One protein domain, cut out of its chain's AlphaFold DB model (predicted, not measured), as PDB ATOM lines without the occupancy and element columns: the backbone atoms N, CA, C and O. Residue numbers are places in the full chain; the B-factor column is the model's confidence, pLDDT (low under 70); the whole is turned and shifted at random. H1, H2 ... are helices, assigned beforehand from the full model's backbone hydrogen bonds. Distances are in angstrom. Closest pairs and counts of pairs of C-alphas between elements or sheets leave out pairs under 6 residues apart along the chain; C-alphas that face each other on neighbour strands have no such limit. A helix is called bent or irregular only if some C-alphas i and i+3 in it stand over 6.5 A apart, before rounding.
ATOM      1  N   ARG A  57      -8.812  -0.418 -33.085       62.62
ATOM      2  CA  ARG A  57      -8.024   0.470 -32.225       62.62
ATOM      3  C   ARG A  57      -7.863   1.837 -32.887       62.62
ATOM      4  O   ARG A  57      -7.451   1.975 -34.041       62.62
ATOM      5  N   PHE A  58      -8.275   2.857 -32.144       59.84
ATOM      6  CA  PHE A  58      -8.351   4.230 -32.611       59.84
ATOM      7  C   PHE A  58      -6.965   4.762 -32.995       59.84
ATOM      8  O   PHE A  58      -6.088   4.934 -32.153       59.84
ATOM      9  N   LEU A  59      -6.791   5.072 -34.280       78.81
ATOM     10  CA  LEU A  59      -5.581   5.701 -34.805       78.81
ATOM     11  C   LEU A  59      -5.643   7.211 -34.588       78.81
ATOM     12  O   LEU A  59      -6.113   7.959 -35.449       78.81
ATOM     13  N   TYR A  60      -5.171   7.647 -33.427       85.94
ATOM     14  CA  TYR A  60      -4.913   9.052 -33.145       85.94
ATOM     15  C   TYR A  60      -3.420   9.286 -32.906       85.94
ATOM     16  O   TYR A  60      -2.773   8.433 -32.286       85.94
ATOM     17  N   PRO A  61      -2.872  10.437 -33.341       89.69
ATOM     18  CA  PRO A  61      -1.518  10.826 -32.974       89.69
ATOM     19  C   PRO A  61      -1.355  10.853 -31.448       89.69
ATOM     20  O   PRO A  61      -2.315  11.232 -30.765       89.69
ATOM     21  N   PRO A  62      -0.162  10.547 -30.901       90.62
ATOM     22  CA  PRO A  62       0.074  10.509 -29.452       90.62
ATOM     23  C   PRO A  62      -0.383  11.781 -28.720       90.62
ATOM     24  O   PRO A  62      -0.940  11.727 -27.625       90.62
ATOM     25  N   VAL A  63      -0.231  12.934 -29.379       93.19
ATOM     26  CA  VAL A  63      -0.682  14.249 -28.905       93.19
ATOM     27  C   VAL A  63      -2.174  14.270 -28.557       93.19
ATOM     28  O   VAL A  63      -2.563  14.882 -27.568       93.19
ATOM     29  N   THR A  64      -3.019  13.584 -29.331       91.31
ATOM     30  CA  THR A  64      -4.473  13.561 -29.098       91.31
ATOM     31  C   THR A  64      -4.806  12.936 -27.750       91.31
ATOM     32  O   THR A  64      -5.685  13.436 -27.056       91.31
ATOM     33  N   GLY A  65      -4.077  11.889 -27.348       88.69
ATOM     34  CA  GLY A  65      -4.246  11.274 -26.032       88.69
ATOM     35  C   GLY A  65      -4.019  12.286 -24.911       88.69
ATOM     36  O   GLY A  65      -4.854  12.397 -24.020       88.69
ATOM     37  N   ILE A  66      -2.956  13.094 -25.011       91.75
ATOM     38  CA  ILE A  66      -2.651  14.154 -24.034       91.75
ATOM     39  C   ILE A  66      -3.731  15.235 -24.030       91.75
ATOM     40  O   ILE A  66      -4.193  15.643 -22.970       91.75
ATOM     41  N   LEU A  67      -4.162  15.683 -25.210       91.25
ATOM     42  CA  LEU A  67      -5.209  16.700 -25.336       91.25
ATOM     43  C   LEU A  67      -6.543  16.247 -24.730       91.25
ATOM     44  O   LEU A  67      -7.353  17.089 -24.343       91.25
ATOM     45  N   LEU A  68      -6.765  14.936 -24.637       89.56
ATOM     46  CA  LEU A  68      -7.953  14.351 -24.033       89.56
ATOM     47  C   LEU A  68      -7.781  13.983 -22.551       89.56
ATOM     48  O   LEU A  68      -8.776  13.646 -21.914       89.56
ATOM     49  N   VAL A  69      -6.584  14.119 -21.962       90.25
ATOM     50  CA  VAL A  69      -6.342  13.878 -20.523       90.25
ATOM     51  C   VAL A  69      -7.284  14.672 -19.611       90.25
ATOM     52  O   VAL A  69      -7.763  14.085 -18.643       90.25
ATOM     53  N   PRO A  70      -7.634  15.945 -19.888       88.50
ATOM     54  CA  PRO A  70      -8.602  16.664 -19.060       88.50
ATOM     55  C   PRO A  70      -9.980  15.996 -18.989       88.50
ATOM     56  O   PRO A  70     -10.727  16.266 -18.057       88.50
ATOM     57  N   PHE A  71     -10.315  15.112 -19.937       84.19
ATOM     58  CA  PHE A  71     -11.536  14.304 -19.919       84.19
ATOM     59  C   PHE A  71     -11.377  12.985 -19.155       84.19
ATOM     60  O   PHE A  71     -12.343  12.256 -19.041       84.19
ATOM     61  N   ALA A  72     -10.212  12.669 -18.586       85.19
ATOM     62  CA  ALA A  72      -9.991  11.493 -17.739       85.19
ATOM     63  C   ALA A  72     -10.235  11.780 -16.238       85.19
ATOM     64  O   ALA A  72      -9.677  11.116 -15.371       85.19
ATOM     65  N   PHE A  73     -11.068  12.776 -15.916       84.38
ATOM     66  CA  PHE A  73     -11.283  13.310 -14.559       84.38
ATOM     67  C   PHE A  73     -12.155  12.437 -13.636       84.38
ATOM     68  O   PHE A  73     -12.347  12.777 -12.472       84.38
ATOM     69  N   SER A  74     -12.722  11.343 -14.143       85.19
ATOM     70  CA  SER A  74     -13.645  10.469 -13.416       85.19
ATOM     71  C   SER A  74     -13.336   9.001 -13.711       85.19
ATOM     72  O   SER A  74     -12.775   8.666 -14.753       85.19
ATOM     73  N   SER A  75     -13.701   8.095 -12.812       86.06
ATOM     74  CA  SER A  75     -13.788   6.662 -13.116       86.06
ATOM     75  C   SER A  75     -15.132   6.280 -13.735       86.06
ATOM     76  O   SER A  75     -15.241   5.241 -14.382       86.06
ATOM     77  N   GLU A  76     -16.148   7.122 -13.545       88.81
ATOM     78  CA  GLU A  76     -17.524   6.851 -13.939       88.81
ATOM     79  C   GLU A  76     -17.740   7.144 -15.424       88.81
ATOM     80  O   GLU A  76     -17.779   8.299 -15.861       88.81
ATOM     81  N   TRP A  77     -17.940   6.084 -16.207       84.12
ATOM     82  CA  TRP A  77     -18.142   6.172 -17.653       84.12
ATOM     83  C   TRP A  77     -19.317   7.080 -18.050       84.12
ATOM     84  O   TRP A  77     -19.217   7.843 -19.009       84.12
ATOM     85  N   HIS A  78     -20.414   7.063 -17.290       88.94
ATOM     86  CA  HIS A  78     -21.579   7.906 -17.572       88.94
ATOM     87  C   HIS A  78     -21.288   9.401 -17.415       88.94
ATOM     88  O   HIS A  78     -21.809  10.209 -18.184       88.94
ATOM     89  N   VAL A  79     -20.424   9.776 -16.469       88.06
ATOM     90  CA  VAL A  79     -20.013  11.173 -16.277       88.06
ATOM     91  C   VAL A  79     -19.171  11.638 -17.466       88.06
ATOM     92  O   VAL A  79     -19.411  12.724 -17.996       88.06
ATOM     93  N   HIS A  80     -18.258  10.791 -17.950       84.88
ATOM     94  CA  HIS A  80     -17.489  11.058 -19.172       84.88
ATOM     95  C   HIS A  80     -18.379  11.248 -20.380       84.88
ATOM     96  O   HIS A  80     -18.245  12.235 -21.099       84.88
ATOM     97  N   GLN A  81     -19.320  10.324 -20.582       86.25
ATOM     98  CA  GLN A  81     -20.284  10.430 -21.663       86.25
ATOM     99  C   GLN A  81     -21.082  11.727 -21.550       86.25
ATOM    100  O   GLN A  81     -21.170  12.447 -22.539       86.25
ATOM    101  N   PHE A  82     -21.613  12.065 -20.377       90.75
ATOM    102  CA  PHE A  82     -22.393  13.286 -20.187       90.75
ATOM    103  C   PHE A  82     -21.588  14.546 -20.528       90.75
ATOM    104  O   PHE A  82     -22.035  15.356 -21.341       90.75
ATOM    105  N   VAL A  83     -20.378  14.690 -19.978       90.50
ATOM    106  CA  VAL A  83     -19.516  15.855 -20.237       90.50
ATOM    107  C   VAL A  83     -19.103  15.919 -21.704       90.50
ATOM    108  O   VAL A  83     -19.177  16.984 -22.320       90.50
ATOM    109  N   TRP A  84     -18.727  14.784 -22.293       90.94
ATOM    110  CA  TRP A  84     -18.327  14.712 -23.693       90.94
ATOM    111  C   TRP A  84     -19.479  15.071 -24.636       90.94
ATOM    112  O   TRP A  84     -19.330  15.952 -25.480       90.94
ATOM    113  N   HIS A  85     -20.659  14.473 -24.464       90.81
ATOM    114  CA  HIS A  85     -21.829  14.788 -25.287       90.81
ATOM    115  C   HIS A  85     -22.318  16.221 -25.065       90.81
ATOM    116  O   HIS A  85     -22.715  16.873 -26.029       90.81
ATOM    117  N   GLY A  86     -22.242  16.736 -23.834       92.25
ATOM    118  CA  GLY A  86     -22.525  18.138 -23.528       92.25
ATOM    119  C   GLY A  86     -21.607  19.084 -24.305       92.25
ATOM    120  O   GLY A  86     -22.083  20.031 -24.934       92.25
ATOM    121  N   LEU A  87     -20.307  18.781 -24.356       91.81
ATOM    122  CA  LEU A  87     -19.332  19.537 -25.143       91.81
ATOM    123  C   LEU A  87     -19.608  19.452 -26.654       91.81
ATOM    124  O   LEU A  87     -19.604  20.478 -27.339       91.81
ATOM    125  N   LEU A  88     -19.878  18.256 -27.187       90.69
ATOM    126  CA  LEU A  88     -20.222  18.094 -28.604       90.69
ATOM    127  C   LEU A  88     -21.521  18.844 -28.945       90.69
ATOM    128  O   LEU A  88     -21.574  19.538 -29.960       90.69
ATOM    129  N   GLY A  89     -22.535  18.780 -28.079       91.25
ATOM    130  CA  GLY A  89     -23.783  19.536 -28.206       91.25
ATOM    131  C   GLY A  89     -23.558  21.049 -28.190       91.25
ATOM    132  O   GLY A  89     -24.115  21.767 -29.022       91.25
ATOM    133  N   PHE A  90     -22.665  21.538 -27.326       95.38
ATOM    134  CA  PHE A  90     -22.251  22.939 -27.316       95.38
ATOM    135  C   PHE A  90     -21.590  23.350 -28.642       95.38
ATOM    136  O   PHE A  90     -21.941  24.389 -29.205       95.38
ATOM    137  N   PHE A  91     -20.697  22.528 -29.205       94.25
ATOM    138  CA  PHE A  91     -20.105  22.807 -30.517       94.25
ATOM    139  C   PHE A  91     -21.142  22.827 -31.643       94.25
ATOM    140  O   PHE A  91     -21.094  23.720 -32.491       94.25
ATOM    141  N   VAL A  92     -22.113  21.910 -31.635       93.44
ATOM    142  CA  VAL A  92     -23.237  21.925 -32.588       93.44
ATOM    143  C   VAL A  92     -24.012  23.235 -32.482       93.44
ATOM    144  O   VAL A  92     -24.255  23.881 -33.502       93.44
ATOM    145  N   PHE A  93     -24.347  23.664 -31.263       95.44
ATOM    146  CA  PHE A  93     -25.021  24.938 -31.029       95.44
ATOM    147  C   PHE A  93     -24.209  26.115 -31.578       95.44
ATOM    148  O   PHE A  93     -24.747  26.943 -32.316       95.44
ATOM    149  N   LEU A  94     -22.904  26.177 -31.291       95.25
ATOM    150  CA  LEU A  94     -22.030  27.232 -31.807       95.25
ATOM    151  C   LEU A  94     -21.979  27.262 -33.341       95.25
ATOM    152  O   LEU A  94     -21.984  28.345 -33.928       95.25
ATOM    153  N   LEU A  95     -21.949  26.093 -33.988       94.00
ATOM    154  CA  LEU A  95     -21.942  25.968 -35.445       94.00
ATOM    155  C   LEU A  95     -23.285  26.382 -36.068       94.00
ATOM    156  O   LEU A  95     -23.293  27.051 -37.103       94.00
ATOM    157  N   ALA A  96     -24.406  26.021 -35.441       94.75
ATOM    158  CA  ALA A  96     -25.751  26.243 -35.970       94.75
ATOM    159  C   ALA A  96     -26.295  27.659 -35.702       94.75
ATOM    160  O   ALA A  96     -26.989  28.214 -36.552       94.75
ATOM    161  N   ARG A  97     -25.952  28.281 -34.564       95.38
ATOM    162  CA  ARG A  97     -26.516  29.580 -34.136       95.38
ATOM    163  C   ARG A  97     -26.101  30.778 -34.992       95.38
ATOM    164  O   ARG A  97     -26.631  31.868 -34.818       95.38
ATOM    165  N   GLY A  98     -25.103  30.612 -35.862       90.69
ATOM    166  CA  GLY A  98     -24.515  31.721 -36.614       90.69
ATOM    167  C   GLY A  98     -25.415  32.282 -37.717       90.69
ATOM    168  O   GLY A  98     -25.264  33.449 -38.071       90.69
ATOM    169  N   SER A  99     -26.313  31.472 -38.290       95.38
ATOM    170  CA  SER A  99     -27.276  31.907 -39.310       95.38
ATOM    171  C   SER A  99     -28.305  30.817 -39.639       95.38
ATOM    172  O   SER A  99     -28.037  29.631 -39.456       95.38
ATOM    173  N   TRP A 100     -29.446  31.196 -40.229       95.50
ATOM    174  CA  TRP A 100     -30.428  30.230 -40.748       95.50
ATOM    175  C   TRP A 100     -29.821  29.203 -41.727       95.50
ATOM    176  O   TRP A 100     -30.055  28.012 -41.532       95.50
ATOM    177  N   PRO A 101     -28.988  29.582 -42.725       95.38
ATOM    178  CA  PRO A 101     -28.292  28.602 -43.562       95.38
ATOM    179  C   PRO A 101     -27.439  27.595 -42.788       95.38
ATOM    180  O   PRO A 101     -27.368  26.436 -43.186       95.38
ATOM    181  N   ALA A 102     -26.794  28.018 -41.694       96.00
ATOM    182  CA  ALA A 102     -26.005  27.118 -40.859       96.00
ATOM    183  C   ALA A 102     -26.903  26.128 -40.105       96.00
ATOM    184  O   ALA A 102     -26.620  24.932 -40.110       96.00
ATOM    185  N   LEU A 103     -28.015  26.600 -39.534       95.31
ATOM    186  CA  LEU A 103     -29.001  25.738 -38.887       95.31
ATOM    187  C   LEU A 103     -29.563  24.688 -39.858       95.31
ATOM    188  O   LEU A 103     -29.517  23.497 -39.561       95.31
ATOM    189  N   PHE A 104     -30.015  25.100 -41.047       94.25
ATOM    190  CA  PHE A 104     -30.536  24.164 -42.051       94.25
ATOM    191  C   PHE A 104     -29.473  23.176 -42.541       94.25
ATOM    192  O   PHE A 104     -29.761  21.989 -42.677       94.25
ATOM    193  N   ALA A 105     -28.236  23.632 -42.770       95.12
ATOM    194  CA  ALA A 105     -27.139  22.736 -43.122       95.12
ATOM    195  C   ALA A 105     -26.903  21.685 -42.030       95.12
ATOM    196  O   ALA A 105     -26.751  20.510 -42.355       95.12
ATOM    197  N   MET A 106     -26.937  22.091 -40.755       95.62
ATOM    198  CA  MET A 106     -26.802  21.184 -39.613       95.62
ATOM    199  C   MET A 106     -27.939  20.157 -39.559       95.62
ATOM    200  O   MET A 106     -27.681  18.970 -39.383       95.62
ATOM    201  N   MET A 107     -29.186  20.584 -39.781       92.62
ATOM    202  CA  MET A 107     -30.338  19.676 -39.859       92.62
ATOM    203  C   MET A 107     -30.181  18.649 -40.987       92.62
ATOM    204  O   MET A 107     -30.482  17.473 -40.796       92.62
ATOM    205  N   ILE A 108     -29.664  19.064 -42.145       93.50
ATOM    206  CA  ILE A 108     -29.441  18.178 -43.295       93.50
ATOM    207  C   ILE A 108     -28.334  17.146 -43.014       93.50
ATOM    208  O   ILE A 108     -28.449  15.997 -43.437       93.50
ATOM    209  N   VAL A 109     -27.271  17.512 -42.289       95.62
ATOM    210  CA  VAL A 109     -26.203  16.568 -41.890       95.62
ATOM    211  C   VAL A 109     -26.476  15.855 -40.561       95.62
ATOM    212  O   VAL A 109     -25.604  15.142 -40.061       95.62
ATOM    213  N   SER A 110     -27.677  16.007 -39.992       94.25
ATOM    214  CA  SER A 110     -28.037  15.487 -38.664       94.25
ATOM    215  C   SER A 110     -27.828  13.981 -38.517       94.25
ATOM    216  O   SER A 110     -27.404  13.539 -37.455       94.25
ATOM    217  N   ARG A 111     -28.016  13.187 -39.582       93.69
ATOM    218  CA  ARG A 111     -27.707  11.746 -39.572       93.69
ATOM    219  C   ARG A 111     -26.244  11.479 -39.206       93.69
ATOM    220  O   ARG A 111     -25.962  10.630 -38.368       93.69
ATOM    221  N   TYR A 112     -25.303  12.206 -39.804       95.56
ATOM    222  CA  TYR A 112     -23.880  12.044 -39.492       95.56
ATOM    223  C   TYR A 112     -23.536  12.626 -38.131       95.56
ATOM    224  O   TYR A 112     -22.664  12.097 -37.447       95.56
ATOM    225  N   LEU A 113     -24.232  13.685 -37.714       94.56
ATOM    226  CA  LEU A 113     -24.113  14.190 -36.354       94.56
ATOM    227  C   LEU A 113     -24.545  13.128 -35.335       94.56
ATOM    228  O   LEU A 113     -23.808  12.884 -34.391       94.56
ATOM    229  N   ALA A 114     -25.672  12.449 -35.558       93.12
ATOM    230  CA  ALA A 114     -26.154  11.374 -34.698       93.12
ATOM    231  C   ALA A 114     -25.156  10.211 -34.622       93.12
ATOM    232  O   ALA A 114     -24.897   9.714 -33.532       93.12
ATOM    233  N   ILE A 115     -24.525   9.838 -35.742       92.38
ATOM    234  CA  ILE A 115     -23.437   8.844 -35.757       92.38
ATOM    235  C   ILE A 115     -22.252   9.320 -34.902       92.38
ATOM    236  O   ILE A 115     -21.733   8.564 -34.085       92.38
ATOM    237  N   ASN A 116     -21.827  10.577 -35.069       93.81
ATOM    238  CA  ASN A 116     -20.715  11.127 -34.295       93.81
ATOM    239  C   ASN A 116     -21.032  11.188 -32.798       93.81
ATOM    240  O   ASN A 116     -20.182  10.826 -31.995       93.81
ATOM    241  N   LEU A 117     -22.240  11.616 -32.426       90.62
ATOM    242  CA  LEU A 117     -22.678  11.652 -31.034       90.62
ATOM    243  C   LEU A 117     -22.780  10.232 -30.471       90.62
ATOM    244  O   LEU A 117     -22.132   9.943 -29.478       90.62
ATOM    245  N   GLY A 118     -23.474   9.315 -31.149       88.00
ATOM    246  CA  GLY A 118     -23.659   7.937 -30.687       88.00
ATOM    247  C   GLY A 118     -22.350   7.172 -30.470       88.00
ATOM    248  O   GLY A 118     -22.250   6.375 -29.542       88.00
ATOM    249  N   TYR A 119     -21.322   7.450 -31.277       86.81
ATOM    250  CA  TYR A 119     -19.987   6.872 -31.105       86.81
ATOM    251  C   TYR A 119     -19.028   7.733 -30.267       86.81
ATOM    252  O   TYR A 119     -17.870   7.351 -30.101       86.81
ATOM    253  N   GLY A 120     -19.451   8.904 -29.782       86.94
ATOM    254  CA  GLY A 120     -18.574   9.848 -29.089       86.94
ATOM    255  C   GLY A 120     -17.383  10.306 -29.943       86.94
ATOM    256  O   GLY A 120     -16.302  10.554 -29.415       86.94
ATOM    257  N   GLN A 121     -17.539  10.406 -31.261       91.38
ATOM    258  CA  GLN A 121     -16.461  10.776 -32.175       91.38
ATOM    259  C   GLN A 121     -16.071  12.248 -32.031       91.38
ATOM    260  O   GLN A 121     -16.905  13.150 -31.927       91.38
ATOM    261  N   ILE A 122     -14.771  12.509 -32.146       93.94
ATOM    262  CA  ILE A 122     -14.198  13.852 -32.023       93.94
ATOM    263  C   ILE A 122     -14.440  14.748 -33.250       93.94
ATOM    264  O   ILE A 122     -14.110  15.933 -33.217       93.94
ATOM    265  N   ASN A 123     -15.021  14.234 -34.344       95.56
ATOM    266  CA  ASN A 123     -15.106  14.999 -35.593       95.56
ATOM    267  C   ASN A 123     -15.953  16.276 -35.468       95.56
ATOM    268  O   ASN A 123     -15.690  17.228 -36.194       95.56
ATOM    269  N   VAL A 124     -16.926  16.344 -34.547       96.25
ATOM    270  CA  VAL A 124     -17.692  17.585 -34.295       96.25
ATOM    271  C   VAL A 124     -16.782  18.674 -33.718       96.25
ATOM    272  O   VAL A 124     -16.828  19.818 -34.173       96.25
ATOM    273  N   ALA A 125     -15.910  18.318 -32.770       95.88
ATOM    274  CA  ALA A 125     -14.913  19.237 -32.225       95.88
ATOM    275  C   ALA A 125     -13.898  19.649 -33.303       95.88
ATOM    276  O   ALA A 125     -13.590  20.832 -33.439       95.88
ATOM    277  N   VAL A 126     -13.442  18.706 -34.136       96.75
ATOM    278  CA  VAL A 126     -12.548  19.006 -35.268       96.75
ATOM    279  C   VAL A 126     -13.214  19.953 -36.269       96.75
ATOM    280  O   VAL A 126     -12.586  20.922 -36.693       96.75
ATOM    281  N   LEU A 127     -14.488  19.743 -36.610       97.31
ATOM    282  CA  LEU A 127     -15.245  20.657 -37.468       97.31
ATOM    283  C   LEU A 127     -15.335  22.059 -36.851       97.31
ATOM    284  O   LEU A 127     -15.129  23.048 -37.556       97.31
ATOM    285  N   ALA A 128     -15.599  22.158 -35.545       97.44
ATOM    286  CA  ALA A 128     -15.618  23.436 -34.839       97.44
ATOM    287  C   ALA A 128     -14.252  24.142 -34.878       97.44
ATOM    288  O   ALA A 128     -14.204  25.346 -35.132       97.44
ATOM    289  N   LEU A 129     -13.149  23.406 -34.709       97.56
ATOM    290  CA  LEU A 129     -11.790  23.944 -34.831       97.56
ATOM    291  C   LEU A 129     -11.479  24.416 -36.258       97.56
ATOM    292  O   LEU A 129     -10.949  25.512 -36.418       97.56
ATOM    293  N   VAL A 130     -11.863  23.659 -37.291       97.50
ATOM    294  CA  VAL A 130     -11.703  24.042 -38.711       97.50
ATOM    295  C   VAL A 130     -12.481  25.319 -39.032       97.50
ATOM    296  O   VAL A 130     -11.938  26.256 -39.626       97.50
ATOM    297  N   VAL A 131     -13.743  25.402 -38.598       97.00
ATOM    298  CA  VAL A 131     -14.573  26.608 -38.756       97.00
ATOM    299  C   VAL A 131     -13.978  27.780 -37.977       97.00
ATOM    300  O   VAL A 131     -13.912  28.891 -38.500       97.00
ATOM    301  N   GLY A 132     -13.518  27.546 -36.748       97.25
ATOM    302  CA  GLY A 132     -12.865  28.550 -35.914       97.25
ATOM    303  C   GLY A 132     -11.588  29.093 -36.553       97.25
ATOM    304  O   GLY A 132     -11.420  30.309 -36.632       97.25
ATOM    305  N   ALA A 133     -10.735  28.210 -37.077       97.62
ATOM    306  CA  ALA A 133      -9.517  28.567 -37.796       97.62
ATOM    307  C   ALA A 133      -9.829  29.408 -39.037       97.62
ATOM    308  O   ALA A 133      -9.226  30.463 -39.229       97.62
ATOM    309  N   HIS A 134     -10.828  28.999 -39.823       96.44
ATOM    310  CA  HIS A 134     -11.281  29.739 -40.999       96.44
ATOM    311  C   HIS A 134     -11.791  31.145 -40.631       96.44
ATOM    312  O   HIS A 134     -11.350  32.148 -41.187       96.44
ATOM    313  N   LEU A 135     -12.673  31.253 -39.631       96.19
ATOM    314  CA  LEU A 135     -13.196  32.542 -39.167       96.19
ATOM    315  C   LEU A 135     -12.104  33.443 -38.574       96.19
ATOM    316  O   LEU A 135     -12.148  34.664 -38.740       96.19
ATOM    317  N   ALA A 136     -11.135  32.866 -37.866       97.38
ATOM    318  CA  ALA A 136      -9.980  33.597 -37.366       97.38
ATOM    319  C   ALA A 136      -9.102  34.096 -38.524       97.38
ATOM    320  O   ALA A 136      -8.644  35.238 -38.472       97.38
ATOM    321  N   LEU A 137      -8.933  33.299 -39.583       96.56
ATOM    322  CA  LEU A 137      -8.172  33.682 -40.772       96.56
ATOM    323  C   LEU A 137      -8.824  34.862 -41.503       96.56
ATOM    324  O   LEU A 137      -8.131  35.812 -41.872       96.56
ATOM    325  N   GLU A 138     -10.155  34.861 -41.636       95.56
ATOM    326  CA  GLU A 138     -10.901  35.996 -42.203       95.56
ATOM    327  C   GLU A 138     -10.715  37.282 -41.403       95.56
ATOM    328  O   GLU A 138     -10.517  38.359 -41.966       95.56
ATOM    329  N   ARG A 139     -10.693  37.166 -40.074       96.44
ATOM    330  CA  ARG A 139     -10.455  38.294 -39.166       96.44
ATOM    331  C   ARG A 139      -8.979  38.671 -39.033       96.44
ATOM    332  O   ARG A 139      -8.659  39.529 -38.216       96.44
ATOM    333  N   ARG A 140      -8.075  38.036 -39.794       94.69
ATOM    334  CA  ARG A 140      -6.611  38.202 -39.681       94.69
ATOM    335  C   ARG A 140      -6.100  37.991 -38.248       94.69
ATOM    336  O   ARG A 140      -5.158  38.638 -37.797       94.69
ATOM    337  N   SER A 141      -6.756  37.102 -37.511       96.69
ATOM    338  CA  SER A 141      -6.431  36.789 -36.127       96.69
ATOM    339  C   SER A 141      -5.302  35.768 -36.056       96.69
ATOM    340  O   SER A 141      -5.328  34.745 -36.743       96.69
ATOM    341  N   ARG A 142      -4.358  35.989 -35.133       95.06
ATOM    342  CA  ARG A 142      -3.267  35.043 -34.835       95.06
ATOM    343  C   ARG A 142      -3.756  33.659 -34.398       95.06
ATOM    344  O   ARG A 142      -2.983  32.714 -34.452       95.06
ATOM    345  N   TRP A 143      -5.021  33.540 -33.984       97.62
ATOM    346  CA  TRP A 143      -5.636  32.277 -33.575       97.62
ATOM    347  C   TRP A 143      -5.928  31.322 -34.739       97.62
ATOM    348  O   TRP A 143      -6.126  30.137 -34.494       97.62
ATOM    349  N   ALA A 144      -5.908  31.789 -35.994       97.31
ATOM    350  CA  ALA A 144      -6.137  30.929 -37.158       97.31
ATOM    351  C   ALA A 144      -5.150  29.753 -37.212       97.31
ATOM    352  O   ALA A 144      -5.545  28.604 -37.394       97.31
ATOM    353  N   ALA A 145      -3.873  30.061 -36.989       96.56
ATOM    354  CA  ALA A 145      -2.770  29.118 -37.026       96.56
ATOM    355  C   ALA A 145      -2.841  28.021 -35.941       96.56
ATOM    356  O   ALA A 145      -2.868  26.847 -36.308       96.56
ATOM    357  N   PRO A 146      -2.919  28.339 -34.630       97.50
ATOM    358  CA  PRO A 146      -2.992  27.315 -33.591       97.50
ATOM    359  C   PRO A 146      -4.289  26.499 -33.646       97.50
ATOM    360  O   PRO A 146      -4.245  25.308 -33.365       97.50
ATOM    361  N   LEU A 147      -5.426  27.086 -34.046       97.88
ATOM    362  CA  LEU A 147      -6.674  26.330 -34.217       97.88
ATOM    363  C   LEU A 147      -6.565  25.310 -35.357       97.88
ATOM    364  O   LEU A 147      -6.984  24.163 -35.195       97.88
ATOM    365  N   TRP A 148      -5.978  25.707 -36.490       98.00
ATOM    366  CA  TRP A 148      -5.754  24.806 -37.620       98.00
ATOM    367  C   TRP A 148      -4.743  23.701 -37.286       98.00
ATOM    368  O   TRP A 148      -4.995  22.531 -37.587       98.00
ATOM    369  N   ALA A 149      -3.634  24.051 -36.624       97.56
ATOM    370  CA  ALA A 149      -2.659  23.075 -36.147       97.56
ATOM    371  C   ALA A 149      -3.333  22.071 -35.200       97.56
ATOM    372  O   ALA A 149      -3.298  20.874 -35.459       97.56
ATOM    373  N   LEU A 150      -4.054  22.543 -34.179       97.38
ATOM    374  CA  LEU A 150      -4.765  21.676 -33.239       97.38
ATOM    375  C   LEU A 150      -5.748  20.731 -33.948       97.38
ATOM    376  O   LEU A 150      -5.728  19.529 -33.689       97.38
ATOM    377  N   ALA A 151      -6.557  21.237 -34.885       96.88
ATOM    378  CA  ALA A 151      -7.468  20.404 -35.672       96.88
ATOM    379  C   ALA A 151      -6.720  19.287 -36.420       96.88
ATOM    380  O   ALA A 151      -7.141  18.131 -36.371       96.88
ATOM    381  N   SER A 152      -5.602  19.639 -37.064       95.81
ATOM    382  CA  SER A 152      -4.770  18.743 -37.882       95.81
ATOM    383  C   SER A 152      -4.016  17.681 -37.069       95.81
ATOM    384  O   SER A 152      -3.669  16.623 -37.591       95.81
ATOM    385  N   PHE A 153      -3.765  17.947 -35.786       93.81
ATOM    386  CA  PHE A 153      -3.163  16.986 -34.858       93.81
ATOM    387  C   PHE A 153      -4.183  16.048 -34.227       93.81
ATOM    388  O   PHE A 153      -3.862  14.899 -33.939       93.81
ATOM    389  N   VAL A 154      -5.413  16.518 -34.029       93.56
ATOM    390  CA  VAL A 154      -6.508  15.666 -33.554       93.56
ATOM    391  C   VAL A 154      -6.950  14.695 -34.653       93.56
ATOM    392  O   VAL A 154      -7.220  13.523 -34.395       93.56
ATOM    393  N   LYS A 155      -7.009  15.156 -35.903       92.31
ATOM    394  CA  LYS A 155      -7.251  14.332 -37.093       92.31
ATOM    395  C   LYS A 155      -6.392  14.871 -38.221       92.31
ATOM    396  O   LYS A 155      -6.311  16.072 -38.362       92.31
ATOM    397  N   VAL A 156      -5.826  14.018 -39.072       90.88
ATOM    398  CA  VAL A 156      -4.912  14.459 -40.145       90.88
ATOM    399  C   VAL A 156      -5.606  15.217 -41.291       90.88
ATOM    400  O   VAL A 156      -5.005  16.068 -41.942       90.88
ATOM    401  N   TYR A 157      -6.889  14.950 -41.553       91.75
ATOM    402  CA  TYR A 157      -7.585  15.492 -42.725       91.75
ATOM    403  C   TYR A 157      -7.747  17.033 -42.796       91.75
ATOM    404  O   TYR A 157      -7.797  17.549 -43.915       91.75
ATOM    405  N   PRO A 158      -7.795  17.818 -41.695       95.50
ATOM    406  CA  PRO A 158      -7.813  19.278 -41.745       95.50
ATOM    407  C   PRO A 158      -6.542  19.888 -42.336       95.50
ATOM    408  O   PRO A 158      -6.561  21.067 -42.686       95.50
ATOM    409  N   LEU A 159      -5.464  19.115 -42.527       95.88
ATOM    410  CA  LEU A 159      -4.281  19.578 -43.260       95.88
ATOM    411  C   LEU A 159      -4.631  20.092 -44.661       95.88
ATOM    412  O   LEU A 159      -3.973  21.013 -45.142       95.88
ATOM    413  N   ALA A 160      -5.704  19.585 -45.283       96.44
ATOM    414  CA  ALA A 160      -6.199  20.102 -46.557       96.44
ATOM    415  C   ALA A 160      -6.509  21.611 -46.510       96.44
ATOM    416  O   ALA A 160      -6.312  22.306 -47.506       96.44
ATOM    417  N   GLN A 161      -6.918  22.147 -45.353       97.12
ATOM    418  CA  GLN A 161      -7.159  23.580 -45.166       97.12
ATOM    419  C   GLN A 161      -5.881  24.417 -45.326       97.12
ATOM    420  O   GLN A 161      -5.967  25.595 -45.659       97.12
ATOM    421  N   GLY A 162      -4.690  23.830 -45.168       97.19
ATOM    422  CA  GLY A 162      -3.414  24.510 -45.411       97.19
ATOM    423  C   GLY A 162      -3.319  25.124 -46.812       97.19
ATOM    424  O   GLY A 162      -2.701  26.175 -46.988       97.19
ATOM    425  N   MET A 163      -4.017  24.546 -47.797       97.75
ATOM    426  CA  MET A 163      -4.115  25.107 -49.146       97.75
ATOM    427  C   MET A 163      -4.794  26.489 -49.159       97.75
ATOM    428  O   MET A 163      -4.399  27.356 -49.937       97.75
ATOM    429  N   GLU A 164      -5.747  26.758 -48.259       97.44
ATOM    430  CA  GLU A 164      -6.338  28.092 -48.091       97.44
ATOM    431  C   GLU A 164      -5.267  29.120 -47.706       97.44
ATOM    432  O   GLU A 164      -5.191  30.200 -48.297       97.44
ATOM    433  N   PHE A 165      -4.406  28.776 -46.747       97.38
ATOM    434  CA  PHE A 165      -3.329  29.654 -46.301       97.38
ATOM    435  C   PHE A 165      -2.313  29.906 -47.423       97.38
ATOM    436  O   PHE A 165      -1.932  31.057 -47.651       97.38
ATOM    437  N   LEU A 166      -1.923  28.855 -48.155       97.75
ATOM    438  CA  LEU A 166      -0.993  28.942 -49.287       97.75
ATOM    439  C   LEU A 166      -1.545  29.834 -50.406       97.75
ATOM    440  O   LEU A 166      -0.904  30.808 -50.806       97.75
ATOM    441  N   LEU A 167      -2.768  29.564 -50.869       97.38
ATOM    442  CA  LEU A 167      -3.404  30.305 -51.964       97.38
ATOM    443  C   LEU A 167      -3.668  31.772 -51.613       97.38
ATOM    444  O   LEU A 167      -3.660  32.636 -52.492       97.38
ATOM    445  N   ARG A 168      -3.887  32.066 -50.328       96.31
ATOM    446  CA  ARG A 168      -4.063  33.432 -49.815       96.31
ATOM    447  C   ARG A 168      -2.745  34.085 -49.382       96.31
ATOM    448  O   ARG A 168      -2.786  35.198 -48.861       96.31
ATOM    449  N   ARG A 169      -1.597  33.426 -49.601       97.00
ATOM    450  CA  ARG A 169      -0.241  33.901 -49.258       97.00
ATOM    451  C   ARG A 169      -0.096  34.308 -47.784       97.00
ATOM    452  O   ARG A 169       0.562  35.291 -47.447       97.00
ATOM    453  N   ARG A 170      -0.729  33.547 -46.892       96.81
ATOM    454  CA  ARG A 170      -0.734  33.747 -45.433       96.81
ATOM    455  C   ARG A 170       0.498  33.105 -44.788       96.81
ATOM    456  O   ARG A 170       0.394  32.230 -43.934       96.81
ATOM    457  N   TRP A 171       1.686  33.507 -45.249       96.88
ATOM    458  CA  TRP A 171       2.966  32.895 -44.862       96.88
ATOM    459  C   TRP A 171       3.271  33.035 -43.373       96.88
ATOM    460  O   TRP A 171       3.797  32.110 -42.760       96.88
ATOM    461  N   ARG A 172       2.900  34.173 -42.775       97.00
ATOM    462  CA  ARG A 172       3.059  34.397 -41.337       97.00
ATOM    463  C   ARG A 172       2.230  33.394 -40.542       97.00
ATOM    464  O   ARG A 172       2.735  32.786 -39.605       97.00
ATOM    465  N   GLU A 173       0.966  33.219 -40.905       97.38
ATOM    466  CA  GLU A 173       0.066  32.276 -40.253       97.38
ATOM    467  C   GLU A 173       0.510  30.823 -40.479       97.38
ATOM    468  O   GLU A 173       0.435  30.028 -39.548       97.38
ATOM    469  N   LEU A 174       1.059  30.485 -41.653       96.62
ATOM    470  CA  LEU A 174       1.697  29.183 -41.890       96.62
ATOM    471  C   LEU A 174       2.906  28.954 -40.978       96.62
ATOM    472  O   LEU A 174       3.014  27.887 -40.383       96.62
ATOM    473  N   GLY A 175       3.777  29.953 -40.815       97.50
ATOM    474  CA  GLY A 175       4.908  29.877 -39.887       97.50
ATOM    475  C   GLY A 175       4.457  29.683 -38.437       97.50
ATOM    476  O   GLY A 175       4.986  28.832 -37.727       97.50
ATOM    477  N   LEU A 176       3.415  30.406 -38.011       97.94
ATOM    478  CA  LEU A 176       2.808  30.218 -36.688       97.94
ATOM    479  C   LEU A 176       2.178  28.829 -36.527       97.94
ATOM    480  O   LEU A 176       2.228  28.261 -35.440       97.94
ATOM    481  N   ALA A 177       1.589  28.277 -37.586       97.56
ATOM    482  CA  ALA A 177       0.995  26.950 -37.550       97.56
ATOM    483  C   ALA A 177       2.069  25.861 -37.491       97.56
ATOM    484  O   ALA A 177       1.909  24.907 -36.737       97.56
ATOM    485  N   ALA A 178       3.182  26.031 -38.210       97.19
ATOM    486  CA  ALA A 178       4.345  25.155 -38.121       97.19
ATOM    487  C   ALA A 178       4.957  25.177 -36.711       97.19
ATOM    488  O   ALA A 178       5.255  24.122 -36.158       97.19
ATOM    489  N   LEU A 179       5.063  26.357 -36.089       97.81
ATOM    490  CA  LEU A 179       5.496  26.475 -34.697       97.81
ATOM    491  C   LEU A 179       4.520  25.775 -33.739       97.81
ATOM    492  O   LEU A 179       4.945  24.985 -32.902       97.81
ATOM    493  N   ALA A 180       3.212  26.014 -33.877       97.62
ATOM    494  CA  ALA A 180       2.199  25.346 -33.060       97.62
ATOM    495  C   ALA A 180       2.232  23.817 -33.240       97.62
ATOM    496  O   ALA A 180       2.142  23.083 -32.261       97.62
ATOM    497  N   ALA A 181       2.422  23.337 -34.471       96.50
ATOM    498  CA  ALA A 181       2.599  21.925 -34.788       96.50
ATOM    499  C   ALA A 181       3.846  21.331 -34.116       96.50
ATOM    500  O   ALA A 181       3.763  20.259 -33.523       96.50
ATOM    501  N   ALA A 182       4.979  22.035 -34.155       96.62
ATOM    502  CA  ALA A 182       6.205  21.608 -33.487       96.62
ATOM    503  C   ALA A 182       6.018  21.507 -31.963       96.62
ATOM    504  O   ALA A 182       6.429  20.520 -31.356       96.62
ATOM    505  N   LEU A 183       5.334  22.480 -31.351       96.94
ATOM    506  CA  LEU A 183       5.007  22.448 -29.922       96.94
ATOM    507  C   LEU A 183       4.070  21.282 -29.572       96.94
ATOM    508  O   LEU A 183       4.273  20.614 -28.561       96.94
ATOM    509  N   LEU A 184       3.074  21.003 -30.418       96.44
ATOM    510  CA  LEU A 184       2.180  19.857 -30.249       96.44
ATOM    511  C   LEU A 184       2.940  18.525 -30.360       96.44
ATOM    512  O   LEU A 184       2.746  17.662 -29.511       96.44
ATOM    513  N   LEU A 185       3.848  18.373 -31.331       94.94
ATOM    514  CA  LEU A 185       4.716  17.188 -31.471       94.94
ATOM    515  C   LEU A 185       5.668  16.995 -30.287       94.94
ATOM    516  O   LEU A 185       6.002  15.861 -29.949       94.94
ATOM    517  N   ALA A 186       6.105  18.085 -29.659       96.31
ATOM    518  CA  ALA A 186       6.963  18.035 -28.481       96.31
ATOM    519  C   ALA A 186       6.194  17.668 -27.199       96.31
ATOM    520  O   ALA A 186       6.804  17.213 -26.232       96.31
ATOM    521  N   LEU A 187       4.863  17.820 -27.175       95.81
ATOM    522  CA  LEU A 187       4.047  17.611 -25.977       95.81
ATOM    523  C   LEU A 187       4.195  16.193 -25.377       95.81
ATOM    524  O   LEU A 187       4.390  16.094 -24.166       95.81
ATOM    525  N   PRO A 188       4.218  15.098 -26.166       94.75
ATOM    526  CA  PRO A 188       4.528  13.764 -25.649       94.75
ATOM    527  C   PRO A 188       5.917  13.626 -25.022       94.75
ATOM    528  O   PRO A 188       6.064  12.862 -24.069       94.75
ATOM    529  N   ALA A 189       6.922  14.379 -25.480       96.69
ATOM    530  CA  ALA A 189       8.255  14.341 -24.879       96.69
ATOM    531  C   ALA A 189       8.278  14.962 -23.474       96.69
ATOM    532  O   ALA A 189       9.052  14.517 -22.631       96.69
ATOM    533  N   LEU A 190       7.398  15.931 -23.195       96.06
ATOM    534  CA  LEU A 190       7.254  16.526 -21.860       96.06
ATOM    535  C   LEU A 190       6.612  15.567 -20.848       96.06
ATOM    536  O   LEU A 190       6.867  15.687 -19.655       96.06
ATOM    537  N   VAL A 191       5.780  14.629 -21.315       94.62
ATOM    538  CA  VAL A 191       5.062  13.674 -20.453       94.62
ATOM    539  C   VAL A 191       5.833  12.363 -20.294       94.62
ATOM    540  O   VAL A 191       5.923  11.832 -19.191       94.62
ATOM    541  N   TRP A 192       6.395  11.836 -21.385       92.56
ATOM    542  CA  TRP A 192       6.996  10.497 -21.422       92.56
ATOM    543  C   TRP A 192       8.503  10.483 -21.715       92.56
ATOM    544  O   TRP A 192       9.103   9.410 -21.739       92.56
ATOM    545  N   GLY A 193       9.133  11.642 -21.927       96.06
ATOM    546  CA  GLY A 193      10.534  11.746 -22.349       96.06
ATOM    547  C   GLY A 193      10.723  11.624 -23.867       96.06
ATOM    548  O   GLY A 193       9.851  11.139 -24.595       96.06
ATOM    549  N   TRP A 194      11.877  12.086 -24.362       96.12
ATOM    550  CA  TRP A 194      12.182  12.160 -25.799       96.12
ATOM    551  C   TRP A 194      12.180  10.795 -26.494       96.12
ATOM    552  O   TRP A 194      11.513  10.636 -27.518       96.12
ATOM    553  N   ASP A 195      12.854   9.799 -25.917       94.94
ATOM    554  CA  ASP A 195      12.981   8.471 -26.527       94.94
ATOM    555  C   ASP A 195      11.622   7.784 -26.691       94.94
ATOM    556  O   ASP A 195      11.293   7.253 -27.755       94.94
ATOM    557  N   GLN A 196      10.796   7.829 -25.644       90.69
ATOM    558  CA  GLN A 196       9.471   7.221 -25.655       90.69
ATOM    559  C   GLN A 196       8.513   7.965 -26.588       90.69
ATOM    560  O   GLN A 196       7.732   7.330 -27.298       90.69
ATOM    561  N   SER A 197       8.590   9.299 -26.622       93.50
ATOM    562  CA  SER A 197       7.821  10.129 -27.551       93.50
ATOM    563  C   SER A 197       8.119   9.763 -29.005       93.50
ATOM    564  O   SER A 197       7.190   9.538 -29.784       93.50
ATOM    565  N   TRP A 198       9.398   9.646 -29.378       94.56
ATOM    566  CA  TRP A 198       9.778   9.296 -30.747       94.56
ATOM    567  C   TRP A 198       9.293   7.897 -31.135       94.56
ATOM    568  O   TRP A 198       8.733   7.713 -32.218       94.56
ATOM    569  N   ARG A 199       9.414   6.928 -30.218       91.88
ATOM    570  CA  ARG A 199       8.865   5.577 -30.407       91.88
ATOM    571  C   ARG A 199       7.357   5.604 -30.647       91.88
ATOM    572  O   ARG A 199       6.913   5.026 -31.628       91.88
ATOM    573  N   LEU A 200       6.586   6.335 -29.835       89.44
ATOM    574  CA  LEU A 200       5.127   6.439 -29.994       89.44
ATOM    575  C   LEU A 200       4.718   7.056 -31.338       89.44
ATOM    576  O   LEU A 200       3.751   6.606 -31.949       89.44
ATOM    577  N   HIS A 201       5.443   8.068 -31.819       91.50
ATOM    578  CA  HIS A 201       5.189   8.634 -33.145       91.50
ATOM    579  C   HIS A 201       5.523   7.631 -34.257       91.50
ATOM    580  O   HIS A 201       4.740   7.482 -35.195       91.50
ATOM    581  N   GLY A 202       6.640   6.904 -34.143       92.25
ATOM    582  CA  GLY A 202       6.998   5.834 -35.075       92.25
ATOM    583  C   GLY A 202       5.974   4.694 -35.087       92.25
ATOM    584  O   GLY A 202       5.575   4.234 -36.156       92.25
ATOM    585  N   ASP A 203       5.493   4.282 -33.916       88.69
ATOM    586  CA  ASP A 203       4.430   3.286 -33.758       88.69
ATOM    587  C   ASP A 203       3.137   3.764 -34.415       88.69
ATOM    588  O   ASP A 203       2.533   3.019 -35.179       88.69
ATOM    589  N   PHE A 204       2.756   5.027 -34.204       88.94
ATOM    590  CA  PHE A 204       1.595   5.641 -34.845       88.94
ATOM    591  C   PHE A 204       1.713   5.722 -36.382       88.94
ATOM    592  O   PHE A 204       0.719   5.561 -37.090       88.94
ATOM    593  N   LEU A 205       2.905   5.952 -36.937       89.94
ATOM    594  CA  LEU A 205       3.093   5.956 -38.393       89.94
ATOM    595  C   LEU A 205       3.015   4.543 -38.982       89.94
ATOM    596  O   LEU A 205       2.272   4.328 -39.939       89.94
ATOM    597  N   ARG A 206       3.695   3.572 -38.362       88.19
ATOM    598  CA  ARG A 206       3.586   2.148 -38.732       88.19
ATOM    599  C   ARG A 206       2.150   1.652 -38.625       88.19
ATOM    600  O   ARG A 206       1.698   0.846 -39.428       88.19
ATOM    601  N   ALA A 207       1.423   2.179 -37.653       85.00
ATOM    602  CA  ALA A 207       0.021   1.918 -37.435       85.00
ATOM    603  C   ALA A 207      -0.899   2.423 -38.546       85.00
ATOM    604  O   ALA A 207      -1.803   1.712 -38.995       85.00
ATOM    605  N   LEU A 208      -0.671   3.656 -38.992       84.56
ATOM    606  CA  LEU A 208      -1.374   4.221 -40.139       84.56
ATOM    607  C   LEU A 208      -1.083   3.421 -41.411       84.56
ATOM    608  O   LEU A 208      -2.012   3.127 -42.160       84.56
ATOM    609  N   GLU A 209       0.176   3.044 -41.626       86.50
ATOM    610  CA  GLU A 209       0.595   2.224 -42.765       86.50
ATOM    611  C   GLU A 209      -0.045   0.828 -42.723       86.50
ATOM    612  O   GLU A 209      -0.666   0.399 -43.697       86.50
ATOM    613  N   GLY A 210       0.021   0.155 -41.571       84.31
ATOM    614  CA  GLY A 210      -0.505  -1.194 -41.367       84.31
ATOM    615  C   GLY A 210      -2.026  -1.295 -41.492       84.31
ATOM    616  O   GLY A 210      -2.537  -2.336 -41.904       84.31
ATOM    617  N   LYS A 211      -2.771  -0.216 -41.211       83.31
ATOM    618  CA  LYS A 211      -4.222  -0.184 -41.465       83.31
ATOM    619  C   LYS A 211      -4.554  -0.278 -42.956       83.31
ATOM    620  O   LYS A 211      -5.634  -0.759 -43.307       83.31
ATOM    621  N   GLY A 212      -3.645   0.178 -43.818       86.75
ATOM    622  CA  GLY A 212      -3.820   0.169 -45.262       86.75
ATOM    623  C   GLY A 212      -5.139   0.813 -45.691       86.75
ATOM    624  O   GLY A 212      -5.575   1.830 -45.157       86.75
TER     625      GLY A 212
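Overview. This is residues 57 to 212 of the 375 residues of the protein "DUF2029 domain-containing protein" of Bdellovibrionales bacterium (UniProt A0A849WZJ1). Three helices, H5, H6 and H7, form an up-and-down bundle, each running against the one before it, and the long helix H8 packs on H6 and, with residues 171 to 174, on H7. A wing of H2, H3 and H4 lies on the H5 side and meets the bundle through H2 and H4, while on the other side H1 and H9 gather near the last part of H8, where H9 turns off at a corner. The printed part has 156 residues with nine named helices, H1 to H9 in order, and no named strand; the class is all helix. It is compact, with a radius of gyration of the C-alphas of 16.9 A, and spans 50 by 46 by 32 A.

Arrangement. H1, residues 62 to 71, is close to but not clearly touching H2, residues 77 to 96. Residues 92 to 96 of H2 touch H3, residues 100 to 108, closest at the C-alphas of Ala 96 and Leu 103, 4.4 A. H4, residues 110 to 118, only just touches H5, residues 123 to 138, with 3 pairs of C-alphas within 8 A, the closest those of Asn 116 and Asn 123, 6.9 A. Residues 88 to 95 of H2 touch H5, closest at the C-alphas of Leu 88 and Val 124, 6.2 A. H5 and H6, residues 144 to 154, are a hairpin at a shallow tilt of 19 degrees, opposite ways; the closest C-alphas, of Ala 133 and Ala 144, are 4.2 A apart. H6 and H7, residues 157 to 167, are a hairpin, closest at the C-alphas of Ser 152 and Pro 158, 4.9 A. H8, residues 171 to 192, touches H6 at a steep tilt of 41 degrees, the same way, closest at the C-alphas of Ala 145 and Ala 177, 4.4 A. H9, residues 194 to 211, touches H8 only at the corner, and with residues 197 to 204 touches H1, closest at the C-alphas of Pro 62 and Leu 200, 6.5 A. Every O i to N i+4 pair is within hydrogen-bond range in H2, H3, H4, H5, H6 and H9; the counts are 16 of 18 in H8, 3 of 6 in H1, and 2 of 7 in H7, where 7 of 8 O i to N i+3 pairs are within range.

Along the chain. H1 begins at C-alpha 62 (0.074, 10.509, -29.452). First to last C-alpha, H2 measures 28.2 A, H5 22.4 A, H8 32.7 A and H9 25.8 A, ending at C-alpha 211 (-4.222, -0.184, -41.465). H1 is irregular, with C-alphas 67 and 70 at 7.1 A, and H8 only just, with C-alphas 185 and 188 at 6.8 A.

Size, cuts and confidence. The two C-alphas farthest apart, of Trp 100 and Asp 195, are 50.6 A apart. The printed part has no cut, each link between successive helices is tight, and residues 73 to 78, of which 77 and 78 belong to H2, stand free. Mean pLDDT of the printed part is 92.9; residues 57 to 58 are under 70.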